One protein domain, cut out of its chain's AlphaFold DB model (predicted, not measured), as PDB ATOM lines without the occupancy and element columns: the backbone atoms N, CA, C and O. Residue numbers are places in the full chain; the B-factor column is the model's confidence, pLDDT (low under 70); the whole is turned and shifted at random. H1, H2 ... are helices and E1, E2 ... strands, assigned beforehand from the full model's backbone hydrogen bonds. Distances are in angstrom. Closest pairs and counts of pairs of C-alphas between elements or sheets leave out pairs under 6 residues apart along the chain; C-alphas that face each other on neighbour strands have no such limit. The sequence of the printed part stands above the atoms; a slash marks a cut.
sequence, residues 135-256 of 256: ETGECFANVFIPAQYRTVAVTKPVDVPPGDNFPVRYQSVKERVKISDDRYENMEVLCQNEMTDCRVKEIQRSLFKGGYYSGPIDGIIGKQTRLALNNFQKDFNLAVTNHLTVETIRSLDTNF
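Overview. This is residues 135 to 256 of the 256 residues of a protein of Desulfuromonas sp (UniProt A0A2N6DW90). A long two-stranded ribbon reaches away from a small head of three helices, like an arm with its base beside the head and a wide loop at its far tip. E1 and E4 form the base of the ribbon, near the first residue of H3; E2 and E3 form its far part, while H1, H2 and H3 make the head, their centres at the corners of a triangle. The printed part has 122 residues with four named strands followed by three named helices, in the order E1, E2, E3, E4, H1, H2, H3; the class is mixed, helices and strands. The strands form two sheets of two, E1 - E4 and E2 - E3, each antiparallel. The whole is extended, with a radius of gyration of the C-alphas of 22.3 A and spans of 76 by 36 by 23 A, the arm making the length.

Arrangement. E1, residues 140 to 145, runs on into E2, residues 148 to 157, across a break of 2 residues, at 22 degrees. E2 bends by 57 degrees at residue 153. E3, residues 170 to 180, forms a hairpin with E2; the two are antiparallel, with 155 degrees between their directions. N 154 and O 173 are within hydrogen-bond range at 2.8 A, and so are N 177 and O 150 at 2.9 A. E3 bends by 56 degrees at residue 174 and runs on into E4, residues 183 to 188, across a break of 2 residues, at 39 degrees. E4 is antiparallel to E1, at 145 degrees; N 143 and O 185 are 2.8 A apart and N 187 and O 141 are 3.0 A apart, both within hydrogen-bond range. H1, residues 197 to 209, touches H2, residues 223 to 235, with residues 204 to 207 alone; the closest C-alphas are those of Leu 207 and Ala 228, 6.6 A apart. These two helices run the same way at a steep tilt of 53 degrees. H1 also touches H3, residues 246 to 255, with residues 203 to 207 alone, the closest C-alphas being those of Ser 206 and Leu 252 at 6.2 A. H1 and H3 likewise run the same way at a steep tilt of 53 degrees. H2 and H3 are close but not clearly touching: their closest C-alphas, of Gln 233 and Thr 248, are 6.7 A apart, and their lines are about perpendicular, at 78 degrees. The closest C-alphas of E4 and H3 are those of Glu 188 and Val 246, 5.8 A apart. E2 and E3 are apart from H1, H2 and H3. In H1, H2 and H3 every O i to N i+4 pair is within hydrogen-bond range.

Along the chain. E1 begins at C-alpha 140, at (19.112, 86.504, 76.118), and is 14.7 A long. E2 measures 26.2 A and ends at C-alpha 157, at (62.124, 67.047, 88.592). E3 measures 27.7 A and E4 15.8 A. H1 is 18.1 A long, H2 18.5 A and H3 14.3 A, the last ending at C-alpha 255, at (27.785, 102.609, 91.823).

Size, cuts and confidence. The C-alphas farthest apart are those of Asp 164 and Cys 198, 75.9 A. The printed part has no cut, and it ends at residue 256, the chain's last residue. The links E2 to E3 and H1 to H2 are long, with 12 and 13 residues. Within the first of these, residues 161 to 167 stand free. The mean pLDDT of the printed part is 82.4, and residues 135 to 138 and 162 to 166 are under 70.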
ATOM      1  N   GLU A 135       9.790  84.941  72.415       51.84
ATOM      2  CA  GLU A 135       8.631  85.629  73.019       51.84
ATOM      3  C   GLU A 135       9.007  87.023  73.579       51.84
ATOM      4  O   GLU A 135      10.178  87.362  73.734       51.84
ATOM      5  N   THR A 136       8.007  87.878  73.825       44.09
ATOM      6  CA  THR A 136       8.166  89.330  74.032       44.09
ATOM      7  C   THR A 136       8.730  89.716  75.405       44.09
ATOM      8  O   THR A 136       8.026  89.587  76.402       44.09
ATOM      9  N   GLY A 137       9.919  90.330  75.436       60.91
ATOM     10  CA  GLY A 137      10.366  91.192  76.546       60.91
ATOM     11  C   GLY A 137      11.647  90.780  77.273       60.91
ATOM     12  O   GLY A 137      12.227  91.625  77.945       60.91
ATOM     13  N   GLU A 138      12.132  89.549  77.108       66.88
ATOM     14  CA  GLU A 138      13.395  89.094  77.705       66.88
ATOM     15  C   GLU A 138      14.411  88.789  76.604       66.88
ATOM     16  O   GLU A 138      14.165  87.968  75.717       66.88
ATOM     17  N   CYS A 139      15.549  89.483  76.635       77.25
ATOM     18  CA  CYS A 139      16.619  89.278  75.671       77.25
ATOM     19  C   CYS A 139      17.750  88.512  76.320       77.25
ATOM     20  O   CYS A 139      18.341  88.925  77.314       77.25
ATOM     21  N   PHE A 140      18.068  87.399  75.690       79.62
ATOM     22  CA  PHE A 140      19.112  86.504  76.118       79.62
ATOM     23  C   PHE A 140      20.242  86.550  75.101       79.62
ATOM     24  O   PHE A 140      20.005  86.484  73.892       79.62
ATOM     25  N   ALA A 141      21.472  86.662  75.588       74.81
ATOM     26  CA  ALA A 141      22.655  86.435  74.779       74.81
ATOM     27  C   ALA A 141      23.318  85.144  75.243       74.81
ATOM     28  O   ALA A 141      23.450  84.890  76.441       74.81
ATOM     29  N   ASN A 142      23.759  84.335  74.284       76.44
ATOM     30  CA  ASN A 142      24.666  83.245  74.592       76.44
ATOM     31  C   ASN A 142      26.074  83.833  74.736       76.44
ATOM     32  O   ASN A 142      26.700  84.205  73.742       76.44
ATOM     33  N   VAL A 143      26.536  83.995  75.972       74.19
ATOM     34  CA  VAL A 143      27.749  84.745  76.287       74.19
ATOM     35  C   VAL A 143      28.909  83.798  76.575       74.19
ATOM     36  O   VAL A 143      28.806  82.902  77.409       74.19
ATOM     37  N   PHE A 144      30.034  84.026  75.898       72.56
ATOM     38  CA  PHE A 144      31.283  83.309  76.133       72.56
ATOM     39  C   PHE A 144      31.973  83.811  77.409       72.56
ATOM     40  O   PHE A 144      32.331  84.987  77.506       72.56
ATOM     41  N   ILE A 145      32.188  82.912  78.367       76.62
ATOM     42  CA  ILE A 145      32.999  83.140  79.563       76.62
ATOM     43  C   ILE A 145      34.359  82.474  79.334       76.62
ATOM     44  O   ILE A 145      34.409  81.244  79.226       76.62
ATOM     45  N   PRO A 146      35.464  83.241  79.274       74.50
ATOM     46  CA  PRO A 146      36.779  82.682  78.991       74.50
ATOM     47  C   PRO A 146      37.292  81.803  80.138       74.50
ATOM     48  O   PRO A 146      37.018  82.051  81.316       74.50
ATOM     49  N   ALA A 147      38.101  80.802  79.783       79.12
ATOM     50  CA  ALA A 147      38.828  79.978  80.741       79.12
ATOM     51  C   ALA A 147      39.733  80.844  81.633       79.12
ATOM     52  O   ALA A 147      40.450  81.729  81.154       79.12
ATOM     53  N   GLN A 148      39.729  80.575  82.937       77.25
ATOM     54  CA  GLN A 148      40.582  81.285  83.886       77.25
ATOM     55  C   GLN A 148      41.876  80.513  84.123       77.25
ATOM     56  O   GLN A 148      41.859  79.297  84.302       77.25
ATOM     57  N   TYR A 149      42.997  81.230  84.194       79.81
ATOM     58  CA  TYR A 149      44.318  80.660  84.454       79.81
ATOM     59  C   TYR A 149      44.973  81.332  85.658       79.81
ATOM     60  O   TYR A 149      44.789  82.526  85.898       79.81
ATOM     61  N   ARG A 150      45.790  80.582  86.399       82.56
ATOM     62  CA  ARG A 150      46.647  81.118  87.463       82.56
ATOM     63  C   ARG A 150      48.044  80.543  87.357       82.56
ATOM     64  O   ARG A 150      48.220  79.340  87.184       82.56
ATOM     65  N   THR A 151      49.036  81.406  87.523       84.12
ATOM     66  CA  THR A 151      50.433  80.991  87.616       84.12
ATOM     67  C   THR A 151      50.707  80.450  89.011       84.12
ATOM     68  O   THR A 151      50.576  81.168  90.002       84.12
ATOM     69  N   VAL A 152      51.088  79.180  89.089       88.12
ATOM     70  CA  VAL A 152      51.466  78.504  90.332       88.12
ATOM     71  C   VAL A 152      52.912  78.028  90.242       88.12
ATOM     72  O   VAL A 152      53.409  77.692  89.169       88.12
ATOM     73  N   ALA A 153      53.615  78.032  91.374       85.19
ATOM     74  CA  ALA A 153      54.940  77.435  91.468       85.19
ATOM     75  C   ALA A 153      54.779  75.927  91.693       85.19
ATOM     76  O   ALA A 153      54.292  75.507  92.741       85.19
ATOM     77  N   VAL A 154      55.168  75.125  90.704       86.62
ATOM     78  CA  VAL A 154      55.092  73.662  90.745       86.62
ATOM     79  C   VAL A 154      56.497  73.092  90.877       86.62
ATOM     80  O   VAL A 154      57.413  73.473  90.151       86.62
ATOM     81  N   THR A 155      56.675  72.158  91.804       85.88
ATOM     82  CA  THR A 155      57.933  71.434  91.983       85.88
ATOM     83  C   THR A 155      58.032  70.323  90.937       85.88
ATOM     84  O   THR A 155      57.300  69.339  91.008       85.88
ATOM     85  N   LYS A 156      58.928  70.478  89.954       85.00
ATOM     86  CA  LYS A 156      59.170  69.490  88.888       85.00
ATOM     87  C   LYS A 156      60.583  68.903  89.003       85.00
ATOM     88  O   LYS A 156      61.493  69.621  89.430       85.00
ATOM     89  N   PRO A 157      60.786  67.618  88.665       85.50
ATOM     90  CA  PRO A 157      62.124  67.047  88.592       85.50
ATOM     91  C   PRO A 157      62.921  67.732  87.475       85.50
ATOM     92  O   PRO A 157      62.376  68.048  86.417       85.50
ATOM     93  N   VAL A 158      64.203  67.975  87.721       84.56
ATOM     94  CA  VAL A 158      65.152  68.424  86.699       84.56
ATOM     95  C   VAL A 158      65.403  67.243  85.765       84.56
ATOM     96  O   VAL A 158      65.740  66.162  86.245       84.56
ATOM     97  N   ASP A 159      65.214  67.431  84.457       77.19
ATOM     98  CA  ASP A 159      65.510  66.392  83.468       77.19
ATOM     99  C   ASP A 159      67.031  66.181  83.417       77.19
ATOM    100  O   ASP A 159      67.787  67.095  83.075       77.19
ATOM    101  N   VAL A 160      67.489  65.007  83.855       70.56
ATOM    102  CA  VAL A 160      68.913  64.657  83.906       70.56
ATOM    103  C   VAL A 160      69.185  63.679  82.766       70.56
ATOM    104  O   VAL A 160      68.493  62.661  82.682       70.56
ATOM    105  N   PRO A 161      70.182  63.935  81.896       75.94
ATOM    106  CA  PRO A 161      70.525  63.003  80.831       75.94
ATOM    107  C   PRO A 161      70.812  61.606  81.405       75.94
ATOM    108  O   PRO A 161      71.432  61.502  82.467       75.94
ATOM    109  N   PRO A 162      70.376  60.530  80.724       62.34
ATOM    110  CA  PRO A 162      70.524  59.173  81.230       62.34
ATOM    111  C   PRO A 162      72.012  58.827  81.403       62.34
ATOM    112  O   PRO A 162      72.758  58.697  80.435       62.34
ATOM    113  N   GLY A 163      72.427  58.708  82.663       69.75
ATOM    114  CA  GLY A 163      73.793  58.479  83.134       69.75
ATOM    115  C   GLY A 163      73.801  58.339  84.663       69.75
ATOM    116  O   GLY A 163      72.793  58.640  85.299       69.75
ATOM    117  N   ASP A 164      74.902  57.819  85.218       60.19
ATOM    118  CA  ASP A 164      75.055  57.310  86.597       60.19
ATOM    119  C   ASP A 164      74.136  57.939  87.657       60.19
ATOM    120  O   ASP A 164      74.201  59.134  87.887       60.19
ATOM    121  N   ASN A 165      73.332  57.100  88.326       67.94
ATOM    122  CA  ASN A 165      72.445  57.346  89.482       67.94
ATOM    123  C   ASN A 165      72.630  58.677  90.253       67.94
ATOM    124  O   ASN A 165      73.032  58.689  91.421       67.94
ATOM    125  N   PHE A 166      72.260  59.803  89.644       68.12
ATOM    126  CA  PHE A 166      72.160  61.076  90.343       68.12
ATOM    127  C   PHE A 166      70.826  61.128  91.101       68.12
ATOM    128  O   PHE A 166      69.795  60.726  90.559       68.12
ATOM    129  N   PRO A 167      70.803  61.620  92.354       74.69
ATOM    130  CA  PRO A 167      69.547  61.817  93.064       74.69
ATOM    131  C   PRO A 167      68.670  62.814  92.296       74.69
ATOM    132  O   PRO A 167      69.163  63.858  91.859       74.69
ATOM    133  N   VAL A 168      67.377  62.497  92.151       77.12
ATOM    134  CA  VAL A 168      66.397  63.366  91.480       77.12
ATOM    135  C   VAL A 168      66.408  64.730  92.165       77.12
ATOM    136  O   VAL A 168      66.070  64.855  93.342       77.12
ATOM    137  N   ARG A 169      66.837  65.756  91.429       77.25
ATOM    138  CA  ARG A 169      66.783  67.142  91.891       77.25
ATOM    139  C   ARG A 169      65.458  67.743  91.476       77.25
ATOM    140  O   ARG A 169      64.985  67.499  90.371       77.25
ATOM    141  N   TYR A 170      64.880  68.542  92.358       82.38
ATOM    142  CA  TYR A 170      63.641  69.254  92.094       82.38
ATOM    143  C   TYR A 170      63.923  70.737  91.886       82.38
ATOM    144  O   TYR A 170      64.797  71.307  92.540       82.38
ATOM    145  N   GLN A 171      63.147  71.363  91.010       81.31
ATOM    146  CA  GLN A 171      63.141  72.805  90.811       81.31
ATOM    147  C   GLN A 171      61.710  73.341  90.862       81.31
ATOM    148  O   GLN A 171      60.761  72.663  90.462       81.31
ATOM    149  N   SER A 172      61.553  74.567  91.355       82.38
ATOM    150  CA  SER A 172      60.273  75.275  91.322       82.38
ATOM    151  C   SER A 172      60.114  75.956  89.969       82.38
ATOM    152  O   SER A 172      60.846  76.893  89.654       82.38
ATOM    153  N   VAL A 173      59.152  75.496  89.176       84.25
ATOM    154  CA  VAL A 173      58.821  76.052  87.860       84.25
ATOM    155  C   VAL A 173      57.508  76.817  87.967       84.25
ATOM    156  O   VAL A 173      56.559  76.338  88.584       84.25
ATOM    157  N   LYS A 174      57.436  78.013  87.377       76.94
ATOM    158  CA  LYS A 174      56.167  78.737  87.238       76.94
ATOM    159  C   LYS A 174      55.377  78.108  86.093       76.94
ATOM    160  O   LYS A 174      55.844  78.104  84.962       76.94
ATOM    161  N   GLU A 175      54.199  77.583  86.392       85.19
ATOM    162  CA  GLU A 175      53.305  76.971  85.410       85.19
ATOM    163  C   GLU A 175      51.931  77.636  85.468       85.19
ATOM    164  O   GLU A 175      51.408  77.912  86.551       85.19
ATOM    165  N   ARG A 176      51.340  77.910  84.301       76.50
ATOM    166  CA  ARG A 176      49.958  78.391  84.197       76.50
ATOM    167  C   ARG A 176      49.019  77.197  84.285       76.50
ATOM    168  O   ARG A 176      49.009  76.343  83.406       76.50
ATOM    169  N   VAL A 177      48.212  77.157  85.336       86.69
ATOM    170  CA  VAL A 177      47.201  76.118  85.537       86.69
ATOM    171  C   VAL A 177      45.823  76.691  85.225       86.69
ATOM    172  O   VAL A 177      45.482  77.784  85.684       86.69
ATOM    173  N   LYS A 178      45.041  75.950  84.434       87.25
ATOM    174  CA  LYS A 178      43.639  76.254  84.125       87.25
ATOM    175  C   LYS A 178      42.780  75.994  85.366       87.25
ATOM    176  O   LYS A 178      42.758  74.878  85.874       87.25
ATOM    177  N   ILE A 179      42.112  77.032  85.861       87.62
ATOM    178  CA  ILE A 179      41.202  76.973  87.013       87.62
ATOM    179  C   ILE A 179      39.809  76.536  86.563       87.62
ATOM    180  O   ILE A 179      39.183  75.711  87.223       87.62
ATOM    181  N   SER A 180      39.328  77.095  85.455       78.31
ATOM    182  CA  SER A 180      38.005  76.810  84.910       78.31
ATOM    183  C   SER A 180      38.067  76.708  83.396       78.31
ATOM    184  O   SER A 180      38.847  77.420  82.761       78.31
ATOM    185  N   ASP A 181      37.225  75.847  82.834       81.50
ATOM    186  CA  ASP A 181      37.016  75.767  81.393       81.50
ATOM    187  C   ASP A 181      36.283  77.007  80.873       81.50
ATOM    188  O   ASP A 181      35.587  77.712  81.620       81.50
ATOM    189  N   ASP A 182      36.474  77.274  79.588       79.12
ATOM    190  CA  ASP A 182      35.646  78.199  78.845       79.12
ATOM    191  C   ASP A 182      34.254  77.596  78.658       79.12
ATOM    192  O   ASP A 182      34.079  76.387  78.482       79.12
ATOM    193  N   ARG A 183      33.231  78.437  78.762       80.56
ATOM    194  CA  ARG A 183      31.849  77.982  78.619       80.56
ATOM    195  C   ARG A 183      30.970  79.077  78.063       80.56
ATOM    196  O   ARG A 183      31.257  80.261  78.214       80.56
ATOM    197  N   TYR A 184      29.868  78.650  77.474       75.69
ATOM    198  CA  TYR A 184      28.794  79.528  77.064       75.69
ATOM    199  C   TYR A 184      27.708  79.511  78.138       75.69
ATOM    200  O   TYR A 184      27.237  78.443  78.531       75.69
ATOM    201  N   GLU A 185      27.333  80.687  78.626       77.06
ATOM    202  CA  GLU A 185      26.198  80.858  79.528       77.06
ATOM    203  C   GLU A 185      25.135  81.722  78.863       77.06
ATOM    204  O   GLU A 185      25.425  82.748  78.248       77.06
ATOM    205  N   ASN A 186      23.882  81.302  79.010       82.19
ATOM    206  CA  ASN A 186      22.750  82.109  78.605       82.19
ATOM    207  C   ASN A 186      22.522  83.186  79.676       82.19
ATOM    208  O   ASN A 186      22.139  82.867  80.803       82.19
ATOM    209  N   MET A 187      22.810  84.441  79.328       78.06
ATOM    210  CA  MET A 187      22.678  85.584  80.227       78.06
ATOM    211  C   MET A 187      21.611  86.548  79.726       78.06
ATOM    212  O   MET A 187      21.537  86.849  78.532       78.06
ATOM    213  N   GLU A 188      20.846  87.099  80.665       82.44
ATOM    214  CA  GLU A 188      19.978  88.241  80.402       82.44
ATOM    215  C   GLU A 188      20.826  89.458  80.017       82.44
ATOM    216  O   GLU A 188      21.728  89.893  80.749       82.44
ATOM    217  N   VAL A 189      20.511  90.034  78.864       84.19
ATOM    218  CA  VAL A 189      21.145  91.244  78.346       84.19
ATOM    219  C   VAL A 189      20.111  92.324  78.109       84.19
ATOM    220  O   VAL A 189      18.926  92.057  77.908       84.19
ATOM    221  N   LEU A 190      20.581  93.566  78.103       80.44
ATOM    222  CA  LEU A 190      19.742  94.699  77.763       80.44
ATOM    223  C   LEU A 190      19.220  94.543  76.325       80.44
ATOM    224  O   LEU A 190      19.998  94.446  75.371       80.44
ATOM    225  N   CYS A 191      17.897  94.497  76.178       76.19
ATOM    226  CA  CYS A 191      17.251  94.314  74.887       76.19
ATOM    227  C   CYS A 191      17.548  95.468  73.923       76.19
ATOM    228  O   CYS A 191      17.648  96.627  74.318       76.19
ATOM    229  N   GLN A 192      17.612  95.182  72.620       71.06
ATOM    230  CA  GLN A 192      17.951  96.201  71.621       71.06
ATOM    231  C   GLN A 192      16.930  97.350  71.519       71.06
ATOM    232  O   GLN A 192      17.291  98.458  71.129       71.06
ATOM    233  N   ASN A 193      15.673  97.126  71.900       71.19
ATOM    234  CA  ASN A 193      14.662  98.182  72.024       71.19
ATOM    235  C   ASN A 193      14.907  99.115  73.230       71.19
ATOM    236  O   ASN A 193      14.478 100.265  73.192       71.19
ATOM    237  N   GLU A 194      15.623  98.657  74.260       72.31
ATOM    238  CA  GLU A 194      16.039  99.464  75.414       72.31
ATOM    239  C   GLU A 194      17.390 100.166  75.190       72.31
ATOM    240  O   GLU A 194      17.703 101.156  75.857       72.31
ATOM    241  N   MET A 195      18.155  99.728  74.182       74.62
ATOM    242  CA  MET A 195      19.414 100.326  73.710       74.62
ATOM    243  C   MET A 195      19.204 101.643  72.941       74.62
ATOM    244  O   MET A 195      19.705 101.841  71.833       74.62
ATOM    245  N   THR A 196      18.443 102.562  73.529       80.81
ATOM    246  CA  THR A 196      18.241 103.913  72.993       80.81
ATOM    247  C   THR A 196      19.515 104.753  73.124       80.81
ATOM    248  O   THR A 196      20.325 104.532  74.025       80.81
ATOM    249  N   ASP A 197      19.673 105.775  72.275       79.94
ATOM    250  CA  ASP A 197      20.779 106.747  72.369       79.94
ATOM    251  C   ASP A 197      20.912 107.337  73.787       79.94
ATOM    252  O   ASP A 197      22.012 107.407  74.338       79.94
ATOM    253  N   CYS A 198      19.784 107.674  74.420       84.75
ATOM    254  CA  CYS A 198      19.748 108.156  75.800       84.75
ATOM    255  C   CYS A 198      20.332 107.138  76.787       84.75
ATOM    256  O   CYS A 198      21.163 107.513  77.617       84.75
ATOM    257  N   ARG A 199      19.941 105.861  76.676       86.75
ATOM    258  CA  ARG A 199      20.420 104.797  77.569       86.75
ATOM    259  C   ARG A 199      21.906 104.512  77.362       86.75
ATOM    260  O   ARG A 199      22.640 104.356  78.332       86.75
ATOM    261  N   VAL A 200      22.388 104.522  76.119       87.31
ATOM    262  CA  VAL A 200      23.824 104.349  75.838       87.31
ATOM    263  C   VAL A 200      24.645 105.513  76.393       87.31
ATOM    264  O   VAL A 200      25.698 105.288  76.992       87.31
ATOM    265  N   LYS A 201      24.164 106.755  76.259       88.81
ATOM    266  CA  LYS A 201      24.834 107.931  76.840       88.81
ATOM    267  C   LYS A 201      24.864 107.892  78.362       88.81
ATOM    268  O   LYS A 201      25.842 108.337  78.956       88.81
ATOM    269  N   GLU A 202      23.814 107.381  78.992       91.50
ATOM    270  CA  GLU A 202      23.784 107.150  80.436       91.50
ATOM    271  C   GLU A 202      24.868 106.153  80.854       91.50
ATOM    272  O   GLU A 202      25.711 106.488  81.680       91.50
ATOM    273  N   ILE A 203      24.957 105.005  80.180       90.94
ATOM    274  CA  ILE A 203      26.008 104.005  80.419       90.94
ATOM    275  C   ILE A 203      27.411 104.602  80.223       90.94
ATOM    276  O   ILE A 203      28.286 104.422  81.068       90.94
ATOM    277  N   GLN A 204      27.638 105.353  79.141       94.00
ATOM    278  CA  GLN A 204      28.914 106.036  78.894       94.00
ATOM    279  C   GLN A 204      29.251 107.047  79.999       94.00
ATOM    280  O   GLN A 204      30.413 107.146  80.391       94.00
ATOM    281  N   ARG A 205      28.259 107.778  80.533       95.56
ATOM    282  CA  ARG A 205      28.446 108.683  81.681       95.56
ATOM    283  C   ARG A 205      28.805 107.920  82.946       95.56
ATOM    284  O   ARG A 205      29.727 108.349  83.631       95.56
ATOM    285  N   SER A 206      28.125 106.814  83.239       95.62
ATOM    286  CA  SER A 206      28.423 105.987  84.413       95.62
ATOM    287  C   SER A 206      29.838 105.416  84.328       95.62
ATOM    288  O   SER A 206      30.625 105.570  85.258       95.62
ATOM    289  N   LEU A 207      30.228 104.876  83.167       93.31
ATOM    290  CA  LEU A 207      31.591 104.386  82.929       93.31
ATOM    291  C   LEU A 207      32.641 105.506  83.001       93.31
ATOM    292  O   LEU A 207      33.743 105.284  83.499       93.31
ATOM    293  N   PHE A 208      32.313 106.710  82.522       95.12
ATOM    294  CA  PHE A 208      33.195 107.875  82.621       95.12
ATOM    295  C   PHE A 208      33.369 108.317  84.077       95.12
ATOM    296  O   PHE A 208      34.488 108.544  84.529       95.12
ATOM    297  N   LYS A 209      32.270 108.377  84.839       95.50
ATOM    298  CA  LYS A 209      32.269 108.710  86.268       95.50
ATOM    299  C   LYS A 209      33.059 107.689  87.090       95.50
ATOM    300  O   LYS A 209      33.747 108.083  88.027       95.50
ATOM    301  N   GLY A 210      33.019 106.416  86.698       92.75
ATOM    302  CA  GLY A 210      33.844 105.354  87.273       92.75
ATOM    303  C   GLY A 210      35.310 105.350  86.847       92.75
ATOM    304  O   GLY A 210      36.074 104.535  87.347       92.75
ATOM    305  N   GLY A 211      35.721 106.235  85.935       94.12
ATOM    306  CA  GLY A 211      37.097 106.297  85.435       94.12
ATOM    307  C   GLY A 211      37.456 105.213  84.411       94.12
ATOM    308  O   GLY A 211      38.606 105.139  83.983       94.12
ATOM    309  N   TYR A 212      36.488 104.400  83.979       91.81
ATOM    310  CA  TYR A 212      36.683 103.331  82.993       91.81
ATOM    311  C   TYR A 212      36.676 103.838  81.552       91.81
ATOM    312  O   TYR A 212      37.291 103.230  80.676       91.81
ATOM    313  N   TYR A 213      35.961 104.934  81.295       92.50
ATOM    314  CA  TYR A 213      35.746 105.483  79.960       92.50
ATOM    315  C   TYR A 213      36.298 106.903  79.838       92.50
ATOM    316  O   TYR A 213      36.073 107.738  80.704       92.50
ATOM    317  N   SER A 214      36.986 107.189  78.733       92.75
ATOM    318  CA  SER A 214      37.548 108.513  78.414       92.75
ATOM    319  C   SER A 214      37.162 109.012  77.015       92.75
ATOM    320  O   SER A 214      37.696 110.012  76.536       92.75
ATOM    321  N   GLY A 215      36.248 108.304  76.342       88.81
ATOM    322  CA  GLY A 215      35.771 108.647  75.005       88.81
ATOM    323  C   GLY A 215      34.587 109.627  74.997       88.81
ATOM    324  O   GLY A 215      34.099 110.039  76.051       88.81
ATOM    325  N   PRO A 216      34.104 110.004  73.799       89.00
ATOM    326  CA  PRO A 216      32.927 110.855  73.645       89.00
ATOM    327  C   PRO A 216      31.646 110.185  74.158       89.00
ATOM    328  O   PRO A 216      31.375 109.032  73.851       89.00
ATOM    329  N   ILE A 217      30.805 110.930  74.879       92.56
ATOM    330  CA  ILE A 217      29.457 110.479  75.273       92.56
ATOM    331  C   ILE A 217      28.505 110.722  74.091       92.56
ATOM    332  O   ILE A 217      27.725 111.679  74.061       92.56
ATOM    333  N   ASP A 218      28.655 109.902  73.059       81.00
ATOM    334  CA  ASP A 218      28.011 110.041  71.751       81.00
ATOM    335  C   ASP A 218      26.802 109.118  71.550       81.00
ATOM    336  O   ASP A 218      26.095 109.272  70.560       81.00
ATOM    337  N   GLY A 219      26.522 108.215  72.495       82.94
ATOM    338  CA  GLY A 219      25.449 107.226  72.373       82.94
ATOM    339  C   GLY A 219      25.807 106.040  71.479       82.94
ATOM    340  O   GLY A 219      24.931 105.252  71.125       82.94
ATOM    341  N   ILE A 220      27.088 105.879  71.127       84.31
ATOM    342  CA  ILE A 220      27.580 104.808  70.262       84.31
ATOM    343  C   ILE A 220      28.420 103.819  71.080       84.31
ATOM    344  O   ILE A 220      29.434 104.150  71.701       84.31
ATOM    345  N   ILE A 221      28.052 102.536  71.026       79.38
ATOM    346  CA  ILE A 221      28.866 101.459  71.612       79.38
ATOM    347  C   ILE A 221      30.002 101.091  70.657       79.38
ATOM    348  O   ILE A 221      29.952 100.110  69.916       79.38
ATOM    349  N   GLY A 222      31.039 101.925  70.670       79.38
ATOM    350  CA  GLY A 222      32.289 101.693  69.957       79.38
ATOM    351  C   GLY A 222      33.303 100.871  70.758       79.38
ATOM    352  O   GLY A 222      33.068 100.465  71.898       79.38
ATOM    353  N   LYS A 223      34.493 100.680  70.172       84.56
ATOM    354  CA  LYS A 223      35.618  99.957  70.793       84.56
ATOM    355  C   LYS A 223      35.963 100.490  72.188       84.56
ATOM    356  O   LYS A 223      36.160  99.701  73.102       84.56
ATOM    357  N   GLN A 224      36.001 101.813  72.353       81.69
ATOM    358  CA  GLN A 224      36.315 102.448  73.637       81.69
ATOM    359  C   GLN A 224      35.260 102.125  74.706       81.69
ATOM    360  O   GLN A 224      35.611 101.802  75.835       81.69
ATOM    361  N   THR A 225      33.973 102.156  74.343       86.00
ATOM    362  CA  THR A 225      32.868 101.877  75.275       86.00
ATOM    363  C   THR A 225      32.904 100.419  75.732       86.00
ATOM    364  O   THR A 225      32.742 100.145  76.914       86.00
ATOM    365  N   ARG A 226      33.198  99.483  74.818       87.56
ATOM    366  CA  ARG A 226      33.352  98.053  75.145       87.56
ATOM    367  C   ARG A 226      34.568  97.772  76.024       87.56
ATOM    368  O   ARG A 226      34.466  97.004  76.968       87.56
ATOM    369  N   LEU A 227      35.707  98.413  75.751       86.69
ATOM    370  CA  LEU A 227      36.892  98.277  76.603       86.69
ATOM    371  C   LEU A 227      36.625  98.786  78.023       86.69
ATOM    372  O   LEU A 227      36.974  98.111  78.988       86.69
ATOM    373  N   ALA A 228      35.963  99.939  78.147       90.56
ATOM    374  CA  ALA A 228      35.544 100.468  79.439       90.56
ATOM    375  C   ALA A 228      34.595  99.510  80.169       90.56
ATOM    376  O   ALA A 228      34.779  99.260  81.357       90.56
ATOM    377  N   LEU A 229      33.628  98.935  79.450       90.38
ATOM    378  CA  LEU A 229      32.690  97.957  79.995       90.38
ATOM    379  C   LEU A 229      33.398  96.711  80.538       90.38
ATOM    380  O   LEU A 229      33.132  96.304  81.664       90.38
ATOM    381  N   ASN A 230      34.338  96.149  79.776       87.94
ATOM    382  CA  ASN A 230      35.083  94.956  80.178       87.94
ATOM    383  C   ASN A 230      35.961  95.222  81.409       87.94
ATOM    384  O   ASN A 230      36.046  94.382  82.304       87.94
ATOM    385  N   ASN A 231      36.602  96.395  81.467       89.50
ATOM    386  CA  ASN A 231      37.392  96.804  82.627       89.50
ATOM    387  C   ASN A 231      36.504  96.988  83.864       89.50
ATOM    388  O   ASN A 231      36.859  96.514  84.938       89.50
ATOM    389  N   PHE A 232      35.331  97.603  83.700       93.19
ATOM    390  CA  PHE A 232      34.344  97.722  84.769       93.19
ATOM    391  C   PHE A 232      33.891  96.344  85.264       93.19
ATOM    392  O   PHE A 232      33.983  96.054  86.450       93.19
ATOM    393  N   GLN A 233      33.470  95.450  84.368       91.81
ATOM    394  CA  GLN A 233      33.051  94.100  84.752       91.81
ATOM    395  C   GLN A 233      34.152  93.352  85.504       91.81
ATOM    396  O   GLN A 233      33.880  92.721  86.520       91.81
ATOM    397  N   LYS A 234      35.402  93.474  85.051       89.06
ATOM    398  CA  LYS A 234      36.554  92.853  85.702       89.06
ATOM    399  C   LYS A 234      36.755  93.365  87.128       89.06
ATOM    400  O   LYS A 234      36.939  92.558  88.035       89.06
ATOM    401  N   ASP A 235      36.713  94.677  87.323       90.69
ATOM    402  CA  ASP A 235      36.951  95.299  88.628       90.69
ATOM    403  C   ASP A 235      35.818  95.025  89.624       90.69
ATOM    404  O   ASP A 235      36.051  94.932  90.828       90.69
ATOM    405  N   PHE A 236      34.598  94.840  89.118       89.62
ATOM    406  CA  PHE A 236      33.417  94.511  89.913       89.62
ATOM    407  C   PHE A 236      33.174  92.998  90.050       89.62
ATOM    408  O   PHE A 236      32.110  92.594  90.517       89.62
ATOM    409  N   ASN A 237      34.151  92.153  89.683       87.50
ATOM    410  CA  ASN A 237      34.053  90.685  89.707       87.50
ATOM    411  C   ASN A 237      32.827  90.124  88.959       87.50
ATOM    412  O   ASN A 237      32.323  89.050  89.290       87.50
ATOM    413  N   LEU A 238      32.360  90.840  87.940       87.69
ATOM    414  CA  LEU A 238      31.320  90.382  87.031       87.69
ATOM    415  C   LEU A 238      31.941  89.514  85.936       87.69
ATOM    416  O   LEU A 238      33.147  89.569  85.668       87.69
ATOM    417  N   ALA A 239      31.107  88.734  85.249       82.50
ATOM    418  CA  ALA A 239      31.542  88.102  84.013       82.50
ATOM    419  C   ALA A 239      32.006  89.199  83.037       82.50
ATOM    420  O   ALA A 239      31.246  90.110  82.704       82.50
ATOM    421  N   VAL A 240      33.265  89.120  82.594       83.12
ATOM    422  CA  VAL A 240      33.802  90.026  81.574       83.12
ATOM    423  C   VAL A 240      33.227  89.593  80.237       83.12
ATOM    424  O   VAL A 240      33.591  88.551  79.694       83.12
ATOM    425  N   THR A 241      32.294  90.386  79.734       74.06
ATOM    426  CA  THR A 241      31.497  90.091  78.553       74.06
ATOM    427  C   THR A 241      31.433  91.337  77.679       74.06
ATOM    428  O   THR A 241      31.243  92.447  78.157       74.06
ATOM    429  N   ASN A 242      31.478  91.171  76.358       73.81
ATOM    430  CA  ASN A 242      31.281  92.302  75.441       73.81
ATOM    431  C   ASN A 242      29.807  92.772  75.363       73.81
ATOM    432  O   ASN A 242      29.439  93.498  74.437       73.81
ATOM    433  N   HIS A 243      28.969  92.343  76.312       81.31
ATOM    434  CA  HIS A 243      27.536  92.588  76.367       81.31
ATOM    435  C   HIS A 243      27.177  93.395  77.611       81.31
ATOM    436  O   HIS A 243      27.777  93.260  78.676       81.31
ATOM    437  N   LEU A 244      26.138  94.214  77.484       82.94
ATOM    438  CA  LEU A 244      25.507  94.869  78.622       82.94
ATOM    439  C   LEU A 244      24.544  93.879  79.272       82.94
ATOM    440  O   LEU A 244      23.349  93.877  78.978       82.94
ATOM    441  N   THR A 245      25.083  92.994  80.112       86.31
ATOM    442  CA  THR A 245      24.250  92.100  80.924       86.31
ATOM    443  C   THR A 245      23.424  92.916  81.909       86.31
ATOM    444  O   THR A 245      23.848  93.989  82.354       86.31
ATOM    445  N   VAL A 246      22.255  92.408  82.288       87.12
ATOM    446  CA  VAL A 246      21.403  93.090  83.274       87.12
ATOM    447  C   VAL A 246      22.145  93.270  84.604       87.12
ATOM    448  O   VAL A 246      22.010  94.303  85.253       87.12
ATOM    449  N   GLU A 247      23.002  92.319  84.981       88.44
ATOM    450  CA  GLU A 247      23.890  92.446  86.141       88.44
ATOM    451  C   GLU A 247      24.883  93.611  85.998       88.44
ATOM    452  O   GLU A 247      25.027  94.413  86.921       88.44
ATOM    453  N   THR A 248      25.507  93.761  84.826       89.75
ATOM    454  CA  THR A 248      26.422  94.880  84.552       89.75
ATOM    455  C   THR A 248      25.705  96.220  84.660       89.75
ATOM    456  O   THR A 248      26.221  97.152  85.270       89.75
ATOM    457  N   ILE A 249      24.493  96.306  84.113       90.12
ATOM    458  CA  ILE A 249      23.660  97.508  84.174       90.12
ATOM    459  C   ILE A 249      23.267  97.844  85.617       90.12
ATOM    460  O   ILE A 249      23.484  98.970  86.055       90.12
ATOM    461  N   ARG A 250      22.773  96.865  86.387       90.62
ATOM    462  CA  ARG A 250      22.454  97.058  87.813       90.62
ATOM    463  C   ARG A 250      23.678  97.519  88.604       90.62
ATOM    464  O   ARG A 250      23.559  98.383  89.469       90.62
ATOM    465  N   SER A 251      24.852  96.958  88.313       92.12
ATOM    466  CA  SER A 251      26.098  97.359  88.965       92.12
ATOM    467  C   SER A 251      26.485  98.800  88.606       92.12
ATOM    468  O   SER A 251      26.835  99.577  89.490       92.12
ATOM    469  N   LEU A 252      26.354  99.211  87.343       91.00
ATOM    470  CA  LEU A 252      26.606 100.600  86.939       91.00
ATOM    471  C   LEU A 252      25.644 101.581  87.618       91.00
ATOM    472  O   LEU A 252      26.104 102.566  88.189       91.00
ATOM    473  N   ASP A 253      24.344 101.277  87.596       87.81
ATOM    474  CA  ASP A 253      23.281 102.136  88.136       87.81
ATOM    475  C   ASP A 253      23.354 102.270  89.675       87.81
ATOM    476  O   ASP A 253      22.831 103.223  90.249       87.81
ATOM    477  N   THR A 254      23.985 101.317  90.371       90.31
ATOM    478  CA  THR A 254      24.147 101.357  91.839       90.31
ATOM    479  C   THR A 254      25.434 102.038  92.296       90.31
ATOM    480  O   THR A 254      25.480 102.542  93.420       90.31
ATOM    481  N   ASN A 255      26.474 102.063  91.459       86.56
ATOM    482  CA  ASN A 255      27.785 102.609  91.823       86.56
ATOM    483  C   ASN A 255      28.008 104.055  91.348       86.56
ATOM    484  O   ASN A 255      28.886 104.735  91.890       86.56
ATOM    485  N   PHE A 256      27.224 104.550  90.381       86.56
ATOM    486  CA  PHE A 256      27.415 105.861  89.747       86.56
ATOM    487  C   PHE A 256      26.101 106.602  89.528       86.56
ATOM    488  O   PHE A 256      26.141 107.847  89.701       86.56
TER     489      PHE A 256